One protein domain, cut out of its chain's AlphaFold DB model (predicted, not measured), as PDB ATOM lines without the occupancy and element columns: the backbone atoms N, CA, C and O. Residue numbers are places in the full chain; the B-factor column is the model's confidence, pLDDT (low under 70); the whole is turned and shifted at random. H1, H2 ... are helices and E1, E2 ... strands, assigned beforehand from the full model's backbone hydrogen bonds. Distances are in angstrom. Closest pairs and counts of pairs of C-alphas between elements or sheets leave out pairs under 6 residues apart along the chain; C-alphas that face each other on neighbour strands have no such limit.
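AT A GLANCE: This is residues 107 to 181 of the 701 residues of an uncharacterized protein of Parvibaculum sp (UniProt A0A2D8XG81). This is a flat, loose, three-armed shape: the long helix H1 makes one arm, and two small strand hairpins, E1 with E2 and E3 with E4, make the other two, with the short helix H2 near the middle. The long loop of residues 134 to 150 fills out the E1 and E2 arm, and the last residues fold back, where residues 180 to 181 pair antiparallel with residues 127 to 128. The printed part has 75 residues, in the order H1, E1, E2, H2, E3, E4, with two antiparallel sheets of two strands. The class is mixed, with 32 residues, under half, in named elements; the radius of gyration of the C-alphas is 15.2 A and the spans are 45 by 35 by 16 A.

HOW THE PARTS SIT: Start at H1, residues 107 to 122, where each O i to N i+4 pair is within hydrogen-bond range. Next find the hairpin of E1, residues 131 to 133, and E2, residues 151 to 153, antiparallel at 144 degrees, with N 132 and O 152 2.9 A apart. H2, residues 154 to 157, is too short for an O i to N i+4 pair; it is close to H1 but not clearly touching, the closest C-alphas, of Tyr 110 and Ala 155, being 6.8 A apart. The hairpin of E3, residues 161 to 163, and E4, residues 170 to 172, is antiparallel at 154 degrees, with N 171 and O 162 2.8 A apart. Both strands are apart from H1.

IN THESE COORDINATES: Find C-alpha 107 at (9.810, -22.387, -49.826); from there H1 runs 22.5 A to C-alpha 122. E1 and E2 each measure 7.0 A, H2 5.3 A and E3 7.2 A. E4 runs 6.6 A to C-alpha 172 at (18.227, -31.350, -42.816).

THE WHOLE: The two C-alphas farthest apart, of Gln 123 and Gly 168, are 45.0 A apart. The link from E1 to E2 is long, with 17 residues. The printed part has no cut, and no printed residue is under 70 in pLDDT.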
ATOM      1  N   TYR A 107      10.376 -23.451 -48.998       97.19
ATOM      2  CA  TYR A 107       9.810 -22.387 -49.826       97.19
ATOM      3  C   TYR A 107       8.278 -22.469 -49.913       97.19
ATOM      4  O   TYR A 107       7.607 -21.444 -49.820       97.19
ATOM      5  N   GLU A 108       7.706 -23.669 -50.051       96.38
ATOM      6  CA  GLU A 108       6.247 -23.872 -50.011       96.38
ATOM      7  C   GLU A 108       5.644 -23.364 -48.689       96.38
ATOM      8  O   GLU A 108       4.651 -22.633 -48.702       96.38
ATOM      9  N   ASN A 109       6.282 -23.671 -47.556       96.75
ATOM     10  CA  ASN A 109       5.872 -23.174 -46.241       96.75
ATOM     11  C   ASN A 109       5.980 -21.645 -46.133       96.75
ATOM     12  O   ASN A 109       5.091 -20.999 -45.577       96.75
ATOM     13  N   TYR A 110       7.027 -21.049 -46.705       96.31
ATOM     14  CA  TYR A 110       7.189 -19.596 -46.763       96.31
ATOM     15  C   TYR A 110       6.144 -18.906 -47.658       96.31
ATOM     16  O   TYR A 110       5.655 -17.826 -47.327       96.31
ATOM     17  N   ASP A 111       5.743 -19.519 -48.775       95.38
ATOM     18  CA  ASP A 111       4.669 -18.991 -49.627       95.38
ATOM     19  C   ASP A 111       3.309 -19.012 -48.910       95.38
ATOM     20  O   ASP A 111       2.537 -18.050 -48.991       95.38
ATOM     21  N   LEU A 112       3.033 -20.076 -48.145       94.12
ATOM     22  CA  LEU A 112       1.863 -20.146 -47.266       94.12
ATOM     23  C   LEU A 112       1.915 -19.064 -46.185       94.12
ATOM     24  O   LEU A 112       0.941 -18.336 -45.996       94.12
ATOM     25  N   GLU A 113       3.063 -18.897 -45.531       95.06
ATOM     26  CA  GLU A 113       3.281 -17.838 -44.549       95.06
ATOM     27  C   GLU A 113       3.017 -16.444 -45.134       95.06
ATOM     28  O   GLU A 113       2.309 -15.649 -44.515       95.06
ATOM     29  N   LYS A 114       3.526 -16.132 -46.334       94.94
ATOM     30  CA  LYS A 114       3.267 -14.842 -46.999       94.94
ATOM     31  C   LYS A 114       1.778 -14.568 -47.161       94.94
ATOM     32  O   LYS A 114       1.328 -13.453 -46.886       94.94
ATOM     33  N   LYS A 115       1.019 -15.575 -47.595       95.44
ATOM     34  CA  LYS A 115      -0.437 -15.477 -47.769       95.44
ATOM     35  C   LYS A 115      -1.133 -15.243 -46.431       95.44
ATOM     36  O   LYS A 115      -1.943 -14.323 -46.334       95.44
ATOM     37  N   THR A 116      -0.772 -15.996 -45.393       94.75
ATOM     38  CA  THR A 116      -1.370 -15.840 -44.059       94.75
ATOM     39  C   THR A 116      -1.041 -14.481 -43.439       94.75
ATOM     40  O   THR A 116      -1.936 -13.811 -42.930       94.75
ATOM     41  N   LYS A 117       0.203 -13.997 -43.555       95.19
ATOM     42  CA  LYS A 117       0.582 -12.647 -43.099       95.19
ATOM     43  C   LYS A 117      -0.204 -11.557 -43.818       95.19
ATOM     44  O   LYS A 117      -0.653 -10.607 -43.182       95.19
ATOM     45  N   ALA A 118      -0.374 -11.677 -45.135       94.75
ATOM     46  CA  ALA A 118      -1.166 -10.727 -45.908       94.75
ATOM     47  C   ALA A 118      -2.634 -10.713 -45.450       94.75
ATOM     48  O   ALA A 118      -3.216  -9.639 -45.315       94.75
ATOM     49  N   GLN A 119      -3.206 -11.883 -45.150       95.75
ATOM     50  CA  GLN A 119      -4.562 -12.000 -44.619       95.75
ATOM     51  C   GLN A 119      -4.701 -11.361 -43.230       95.75
ATOM     52  O   GLN A 119      -5.624 -10.577 -43.024       95.75
ATOM     53  N   LEU A 120      -3.777 -11.637 -42.303       95.12
ATOM     54  CA  LEU A 120      -3.783 -11.039 -40.962       95.12
ATOM     55  C   LEU A 120      -3.665  -9.513 -41.028       95.12
ATOM     56  O   LEU A 120      -4.454  -8.797 -40.414       95.12
ATOM     57  N   ARG A 121      -2.750  -8.996 -41.855       93.62
ATOM     58  CA  ARG A 121      -2.598  -7.549 -42.066       93.62
ATOM     59  C   ARG A 121      -3.846  -6.921 -42.688       93.62
ATOM     60  O   ARG A 121      -4.228  -5.824 -42.297       93.62
ATOM     61  N   ALA A 122      -4.517  -7.616 -43.611       94.44
ATOM     62  CA  ALA A 122      -5.783  -7.158 -44.186       94.44
ATOM     63  C   ALA A 122      -6.931  -7.116 -43.157       94.44
ATOM     64  O   ALA A 122      -7.851  -6.317 -43.308       94.44
ATOM     65  N   GLN A 123      -6.864  -7.933 -42.102       94.75
ATOM     66  CA  GLN A 123      -7.788  -7.902 -40.961       94.75
ATOM     67  C   GLN A 123      -7.418  -6.835 -39.913       94.75
ATOM     68  O   GLN A 123      -8.098  -6.719 -38.899       94.75
ATOM     69  N   GLY A 124      -6.350  -6.060 -40.137       93.56
ATOM     70  CA  GLY A 124      -5.843  -5.078 -39.176       93.56
ATOM     71  C   GLY A 124      -5.037  -5.688 -38.026       93.56
ATOM     72  O   GLY A 124      -4.661  -4.970 -37.104       93.56
ATOM     73  N   ALA A 125      -4.747  -6.992 -38.070       93.88
ATOM     74  CA  ALA A 125      -3.939  -7.652 -37.060       93.88
ATOM     75  C   ALA A 125      -2.451  -7.329 -37.250       93.88
ATOM     76  O   ALA A 125      -1.910  -7.390 -38.361       93.88
ATOM     77  N   GLN A 126      -1.769  -7.021 -36.147       94.19
ATOM     78  CA  GLN A 126      -0.321  -6.864 -36.138       94.19
ATOM     79  C   GLN A 126       0.341  -8.248 -36.124       94.19
ATOM     80  O   GLN A 126      -0.004  -9.103 -35.313       94.19
ATOM     81  N   VAL A 127       1.279  -8.471 -37.043       95.06
ATOM     82  CA  VAL A 127       2.077  -9.700 -37.127       95.06
ATOM     83  C   VAL A 127       3.391  -9.472 -36.384       95.06
ATOM     84  O   VAL A 127       4.027  -8.439 -36.580       95.06
ATOM     85  N   LEU A 128       3.773 -10.427 -35.543       94.88
ATOM     86  CA  LEU A 128       5.007 -10.447 -34.763       94.88
ATOM     87  C   LEU A 128       5.875 -11.639 -35.172       94.88
ATOM     88  O   LEU A 128       5.378 -12.608 -35.743       94.88
ATOM     89  N   PHE A 129       7.163 -11.573 -34.829       93.69
ATOM     90  CA  PHE A 129       8.153 -12.643 -35.015       93.69
ATOM     91  C   PHE A 129       8.269 -13.138 -36.464       93.69
ATOM     92  O   PHE A 129       8.615 -14.288 -36.712       93.69
ATOM     93  N   ASP A 130       7.966 -12.283 -37.441       92.25
ATOM     94  CA  ASP A 130       8.267 -12.539 -38.847       92.25
ATOM     95  C   ASP A 130       9.682 -12.118 -39.243       92.25
ATOM     96  O   ASP A 130      10.225 -12.608 -40.240       92.25
ATOM     97  N   GLN A 131      10.264 -11.234 -38.442       92.56
ATOM     98  CA  GLN A 131      11.603 -10.697 -38.589       92.56
ATOM     99  C   GLN A 131      12.383 -10.900 -37.296       92.56
ATOM    100  O   GLN A 131      11.806 -11.001 -36.212       92.56
ATOM    101  N   GLU A 132      13.699 -10.953 -37.421       92.62
ATOM    102  CA  GLU A 132      14.616 -11.049 -36.295       92.62
ATOM    103  C   GLU A 132      15.789 -10.092 -36.516       92.62
ATOM    104  O   GLU A 132      16.191  -9.819 -37.655       92.62
ATOM    105  N   PHE A 133      16.326  -9.555 -35.422       93.62
ATOM    106  CA  PHE A 133      17.522  -8.732 -35.494       93.62
ATOM    107  C   PHE A 133      18.731  -9.553 -35.930       93.62
ATOM    108  O   PHE A 133      19.011 -10.622 -35.387       93.62
ATOM    109  N   VAL A 134      19.499  -9.004 -36.864       92.62
ATOM    110  CA  VAL A 134      20.771  -9.592 -37.275       92.62
ATOM    111  C   VAL A 134      21.779  -9.390 -36.148       92.62
ATOM    112  O   VAL A 134      21.987  -8.265 -35.691       92.62
ATOM    113  N   ARG A 135      22.414 -10.478 -35.711       91.19
ATOM    114  CA  ARG A 135      23.471 -10.459 -34.697       91.19
ATOM    115  C   ARG A 135      24.796 -10.933 -35.286       91.19
ATOM    116  O   ARG A 135      24.799 -11.756 -36.199       91.19
ATOM    117  N   ASP A 136      25.901 -10.376 -34.797       90.31
ATOM    118  CA  ASP A 136      27.249 -10.843 -35.128       90.31
ATOM    119  C   ASP A 136      27.594 -12.153 -34.390       90.31
ATOM    120  O   ASP A 136      26.819 -12.644 -33.565       90.31
ATOM    121  N   ASP A 137      28.769 -12.725 -34.672       86.81
ATOM    122  CA  ASP A 137      29.243 -13.973 -34.048       86.81
ATOM    123  C   ASP A 137      29.427 -13.849 -32.521       86.81
ATOM    124  O   ASP A 137      29.521 -14.850 -31.808       86.81
ATOM    125  N   GLN A 138      29.496 -12.622 -32.002       86.62
ATOM    126  CA  GLN A 138      29.585 -12.305 -30.581       86.62
ATOM    127  C   GLN A 138      28.205 -12.046 -29.946       86.62
ATOM    128  O   GLN A 138      28.127 -11.840 -28.734       86.62
ATOM    129  N   GLY A 139      27.123 -12.083 -30.731       84.56
ATOM    130  CA  GLY A 139      25.744 -11.869 -30.293       84.56
ATOM    131  C   GLY A 139      25.287 -10.405 -30.251       84.56
ATOM    132  O   GLY A 139      24.158 -10.140 -29.821       84.56
ATOM    133  N   ASN A 140      26.109  -9.451 -30.697       89.44
ATOM    134  CA  ASN A 140      25.759  -8.027 -30.724       89.44
ATOM    135  C   ASN A 140      24.873  -7.701 -31.927       89.44
ATOM    136  O   ASN A 140      25.026  -8.289 -32.996       89.44
ATOM    137  N   LEU A 141      23.971  -6.728 -31.774       92.44
ATOM    138  CA  LEU A 141      23.120  -6.256 -32.866       92.44
ATOM    139  C   LEU A 141      23.955  -5.616 -33.981       92.44
ATOM    140  O   LEU A 141      24.683  -4.644 -33.760       92.44
ATOM    141  N   VAL A 142      23.796  -6.121 -35.203       94.69
ATOM    142  CA  VAL A 142      24.361  -5.503 -36.403       94.69
ATOM    143  C   VAL A 142      23.533  -4.270 -36.744       94.69
ATOM    144  O   VAL A 142      22.302  -4.320 -36.780       94.69
ATOM    145  N   ARG A 143      24.211  -3.147 -36.985       94.44
ATOM    146  CA  ARG A 143      23.584  -1.852 -37.268       94.44
ATOM    147  C   ARG A 143      23.868  -1.410 -38.697       94.44
ATOM    148  O   ARG A 143      24.934  -1.708 -39.237       94.44
ATOM    149  N   ASP A 144      22.910  -0.711 -39.291       94.06
ATOM    150  CA  ASP A 144      23.043  -0.108 -40.613       94.06
ATOM    151  C   ASP A 144      23.951   1.140 -40.589       94.06
ATOM    152  O   ASP A 144      24.468   1.551 -39.546       94.06
ATOM    153  N   GLU A 145      24.134   1.775 -41.750       94.50
ATOM    154  CA  GLU A 145      24.940   3.000 -41.890       94.50
ATOM    155  C   GLU A 145      24.416   4.177 -41.039       94.50
ATOM    156  O   GLU A 145      25.174   5.096 -40.726       94.50
ATOM    157  N   ASN A 146      23.144   4.142 -40.628       92.19
ATOM    158  CA  ASN A 146      22.499   5.154 -39.789       92.19
ATOM    159  C   ASN A 146      22.542   4.805 -38.289       92.19
ATOM    160  O   ASN A 146      22.014   5.558 -37.470       92.19
ATOM    161  N   GLY A 147      23.151   3.675 -37.911       89.75
ATOM    162  CA  GLY A 147      23.218   3.189 -36.533       89.75
ATOM    163  C   GLY A 147      21.951   2.475 -36.040       89.75
ATOM    164  O   GLY A 147      21.854   2.160 -34.847       89.75
ATOM    165  N   GLN A 148      20.987   2.196 -36.921       90.38
ATOM    166  CA  GLN A 148      19.765   1.465 -36.588       90.38
ATOM    167  C   GLN A 148      20.005  -0.050 -36.639       90.38
ATOM    168  O   GLN A 148      20.655  -0.526 -37.570       90.38
ATOM    169  N   PRO A 149      19.501  -0.834 -35.667       93.19
ATOM    170  CA  PRO A 149      19.589  -2.290 -35.717       93.19
ATOM    171  C   PRO A 149      18.943  -2.854 -36.985       93.19
ATOM    172  O   PRO A 149      17.813  -2.509 -37.330       93.19
ATOM    173  N   MET A 150      19.661  -3.734 -37.677       93.94
ATOM    174  CA  MET A 150      19.173  -4.380 -38.888       93.94
ATOM    175  C   MET A 150      18.243  -5.540 -38.537       93.94
ATOM    176  O   MET A 150      18.598  -6.400 -37.732       93.94
ATOM    177  N   MET A 151      17.087  -5.606 -39.196       93.12
ATOM    178  CA  MET A 151      16.197  -6.767 -39.151       93.12
ATOM    179  C   MET A 151      16.204  -7.512 -40.481       93.12
ATOM    180  O   MET A 151      16.289  -6.901 -41.548       93.12
ATOM    181  N   ARG A 152      16.097  -8.840 -40.418       92.75
ATOM    182  CA  ARG A 152      15.900  -9.703 -41.587       92.75
ATOM    183  C   ARG A 152      14.717 -10.627 -41.368       92.75
ATOM    184  O   ARG A 152      14.439 -11.050 -40.249       92.75
ATOM    185  N   ASP A 153      14.045 -10.971 -42.462       92.06
ATOM    186  CA  ASP A 153      13.009 -11.999 -42.453       92.06
ATOM    187  C   ASP A 153      13.623 -13.335 -42.012       92.06
ATOM    188  O   ASP A 153      14.626 -13.772 -42.582       92.06
ATOM    189  N   ILE A 154      12.997 -14.023 -41.054       91.44
ATOM    190  CA  ILE A 154      13.502 -15.306 -40.524       91.44
ATOM    191  C   ILE A 154      13.664 -16.333 -41.655       91.44
ATOM    192  O   ILE A 154      14.670 -17.038 -41.727       91.44
ATOM    193  N   ALA A 155      12.725 -16.358 -42.605       93.31
ATOM    194  CA  ALA A 155      12.795 -17.220 -43.782       93.31
ATOM    195  C   ALA A 155      14.054 -16.993 -44.638       93.31
ATOM    196  O   ALA A 155      14.558 -17.936 -45.239       93.31
ATOM    197  N   SER A 156      14.588 -15.765 -44.688       91.44
ATOM    198  CA  SER A 156      15.820 -15.469 -45.440       91.44
ATOM    199  C   SER A 156      17.072 -16.052 -44.781       91.44
ATOM    200  O   SER A 156      18.054 -16.341 -45.461       91.44
ATOM    201  N   MET A 157      17.028 -16.262 -43.463       89.69
ATOM    202  CA  MET A 157      18.139 -16.805 -42.678       89.69
ATOM    203  C   MET A 157      18.092 -18.334 -42.562       89.69
ATOM    204  O   MET A 157      19.076 -18.951 -42.154       89.69
ATOM    205  N   HIS A 158      16.963 -18.955 -42.915       93.88
ATOM    206  CA  HIS A 158      16.797 -20.404 -42.865       93.88
ATOM    207  C   HIS A 158      17.694 -21.105 -43.887       93.88
ATOM    208  O   HIS A 158      17.763 -20.710 -45.049       93.88
ATOM    209  N   LYS A 159      18.330 -22.193 -43.449       95.06
ATOM    210  CA  LYS A 159      19.070 -23.122 -44.304       95.06
ATOM    211  C   LYS A 159      18.476 -24.506 -44.140       95.06
ATOM    212  O   LYS A 159      18.466 -25.057 -43.039       95.06
ATOM    213  N   SER A 160      18.005 -25.082 -45.234       96.75
ATOM    214  CA  SER A 160      17.384 -26.397 -45.220       96.75
ATOM    215  C   SER A 160      18.367 -27.544 -45.108       96.75
ATOM    216  O   SER A 160      17.974 -28.627 -44.677       96.75
ATOM    217  N   HIS A 161      19.625 -27.329 -45.482       95.38
ATOM    218  CA  HIS A 161      20.652 -28.356 -45.404       95.38
ATOM    219  C   HIS A 161      22.007 -27.731 -45.096       95.38
ATOM    220  O   HIS A 161      22.534 -26.952 -45.890       95.38
ATOM    221  N   TYR A 162      22.564 -28.057 -43.935       94.19
ATOM    222  CA  TYR A 162      23.851 -27.535 -43.492       94.19
ATOM    223  C   TYR A 162      24.586 -28.561 -42.634       94.19
ATOM    224  O   TYR A 162      23.983 -29.472 -42.072       94.19
ATOM    225  N   GLN A 163      25.905 -28.415 -42.555       94.25
ATOM    226  CA  GLN A 163      26.716 -29.192 -41.632       94.25
ATOM    227  C   GLN A 163      26.692 -28.497 -40.272       94.25
ATOM    228  O   GLN A 163      27.049 -27.321 -40.180       94.25
ATOM    229  N   ASP A 164      26.248 -29.204 -39.240       93.06
ATOM    230  CA  ASP A 164      26.284 -28.697 -37.873       93.06
ATOM    231  C   ASP A 164      27.753 -28.484 -37.454       93.06
ATOM    232  O   ASP A 164      28.553 -29.421 -37.543       93.06
ATOM    233  N   PRO A 165      28.147 -27.263 -37.046       91.00
ATOM    234  CA  PRO A 165      29.529 -26.962 -36.692       91.00
ATOM    235  C   PRO A 165      30.018 -27.715 -35.447       91.00
ATOM    236  O   PRO A 165      31.226 -27.912 -35.311       91.00
ATOM    237  N   GLU A 166      29.125 -28.131 -34.545       92.56
ATOM    238  CA  GLU A 166      29.501 -28.823 -33.309       92.56
ATOM    239  C   GLU A 166      29.688 -30.325 -33.531       92.56
ATOM    240  O   GLU A 166      30.670 -30.913 -33.070       92.56
ATOM    241  N   THR A 167      28.754 -30.954 -34.246       94.88
ATOM    242  CA  THR A 167      28.737 -32.412 -34.447       94.88
ATOM    243  C   THR A 167      29.407 -32.846 -35.751       94.88
ATOM    244  O   THR A 167      29.875 -33.979 -35.864       94.88
ATOM    245  N   GLY A 168      29.477 -31.956 -36.744       94.56
ATOM    246  CA  GLY A 168      29.910 -32.269 -38.103       94.56
ATOM    247  C   GLY A 168      28.892 -33.089 -38.904       94.56
ATOM    248  O   GLY A 168      29.191 -33.454 -40.045       94.56
ATOM    249  N   GLU A 169      27.717 -33.391 -38.345       95.50
ATOM    250  CA  GLU A 169      26.657 -34.131 -39.028       95.50
ATOM    251  C   GLU A 169      25.883 -33.220 -39.991       95.50
ATOM    252  O   GLU A 169      25.738 -32.015 -39.774       95.50
ATOM    253  N   MET A 170      25.389 -33.793 -41.091       94.81
ATOM    254  CA  MET A 170      24.518 -33.065 -42.014       94.81
ATOM    255  C   MET A 170      23.116 -32.990 -41.419       94.81
ATOM    256  O   MET A 170      22.446 -34.011 -41.261       94.81
ATOM    257  N   VAL A 171      22.664 -31.777 -41.126       95.81
ATOM    258  CA  VAL A 171      21.328 -31.502 -40.608       95.81
ATOM    259  C   VAL A 171      20.436 -31.061 -41.758       95.81
ATOM    260  O   VAL A 171      20.756 -30.134 -42.506       95.81
ATOM    261  N   THR A 172      19.290 -31.728 -41.884       96.25
ATOM    262  CA  THR A 172      18.227 -31.350 -42.816       96.25
ATOM    263  C   THR A 172      17.050 -30.810 -42.018       96.25
ATOM    264  O   THR A 172      16.504 -31.510 -41.168       96.25
ATOM    265  N   SER A 173      16.648 -29.573 -42.300       95.94
ATOM    266  CA  SER A 173      15.541 -28.901 -41.620       95.94
ATOM    267  C   SER A 173      14.585 -28.271 -42.628       95.94
ATOM    268  O   SER A 173      14.989 -27.754 -43.670       95.94
ATOM    269  N   VAL A 174      13.292 -28.320 -42.331       96.75
ATOM    270  CA  VAL A 174      12.256 -27.675 -43.141       96.75
ATOM    271  C   VAL A 174      11.846 -26.401 -42.425       96.75
ATOM    272  O   VAL A 174      11.609 -26.429 -41.222       96.75
ATOM    273  N   TYR A 175      11.770 -25.294 -43.155       96.56
ATOM    274  CA  TYR A 175      11.344 -24.018 -42.600       96.56
ATOM    275  C   TYR A 175       9.925 -24.131 -42.050       96.56
ATOM    276  O   TYR A 175       9.002 -24.515 -42.773       96.56
ATOM    277  N   GLU A 176       9.750 -23.774 -40.785       94.44
ATOM    278  CA  GLU A 176       8.449 -23.680 -40.137       94.44
ATOM    279  C   GLU A 176       8.130 -22.202 -39.894       94.44
ATOM    280  O   GLU A 176       8.980 -21.486 -39.357       94.44
ATOM    281  N   PRO A 177       6.938 -21.721 -40.293       91.38
ATOM    282  CA  PRO A 177       6.540 -20.346 -40.027       91.38
ATOM    283  C   PRO A 177       6.555 -20.059 -38.524       91.38
ATOM    284  O   PRO A 177       5.930 -20.781 -37.750       91.38
ATOM    285  N   LYS A 178       7.254 -18.995 -38.119       90.94
ATOM    286  CA  LYS A 178       7.399 -18.593 -36.706       90.94
ATOM    287  C   LYS A 178       6.586 -17.359 -36.320       90.94
ATOM    288  O   LYS A 178       6.632 -16.942 -35.166       90.94
ATOM    289  N   PHE A 179       5.883 -16.756 -37.275       94.19
ATOM    290  CA  PHE A 179       5.118 -15.545 -37.013       94.19
ATOM    291  C   PHE A 179       3.925 -15.828 -36.095       94.19
ATOM    292  O   PHE A 179       3.317 -16.897 -36.144       94.19
ATOM    293  N   GLU A 180       3.541 -14.826 -35.317       94.69
ATOM    294  CA  GLU A 180       2.365 -14.874 -34.452       94.69
ATOM    295  C   GLU A 180       1.523 -13.611 -34.654       94.69
ATOM    296  O   GLU A 180       2.036 -12.548 -35.005       94.69
ATOM    297  N   GLN A 181       0.214 -13.711 -34.435       96.31
ATOM    298  CA  GLN A 181      -0.636 -12.530 -34.321       96.31
ATOM    299  C   GLN A 181      -0.413 -11.884 -32.949       96.31
ATOM    300  O   GLN A 181      -0.398 -12.585 -31.937       96.31
TER     301      GLN A 181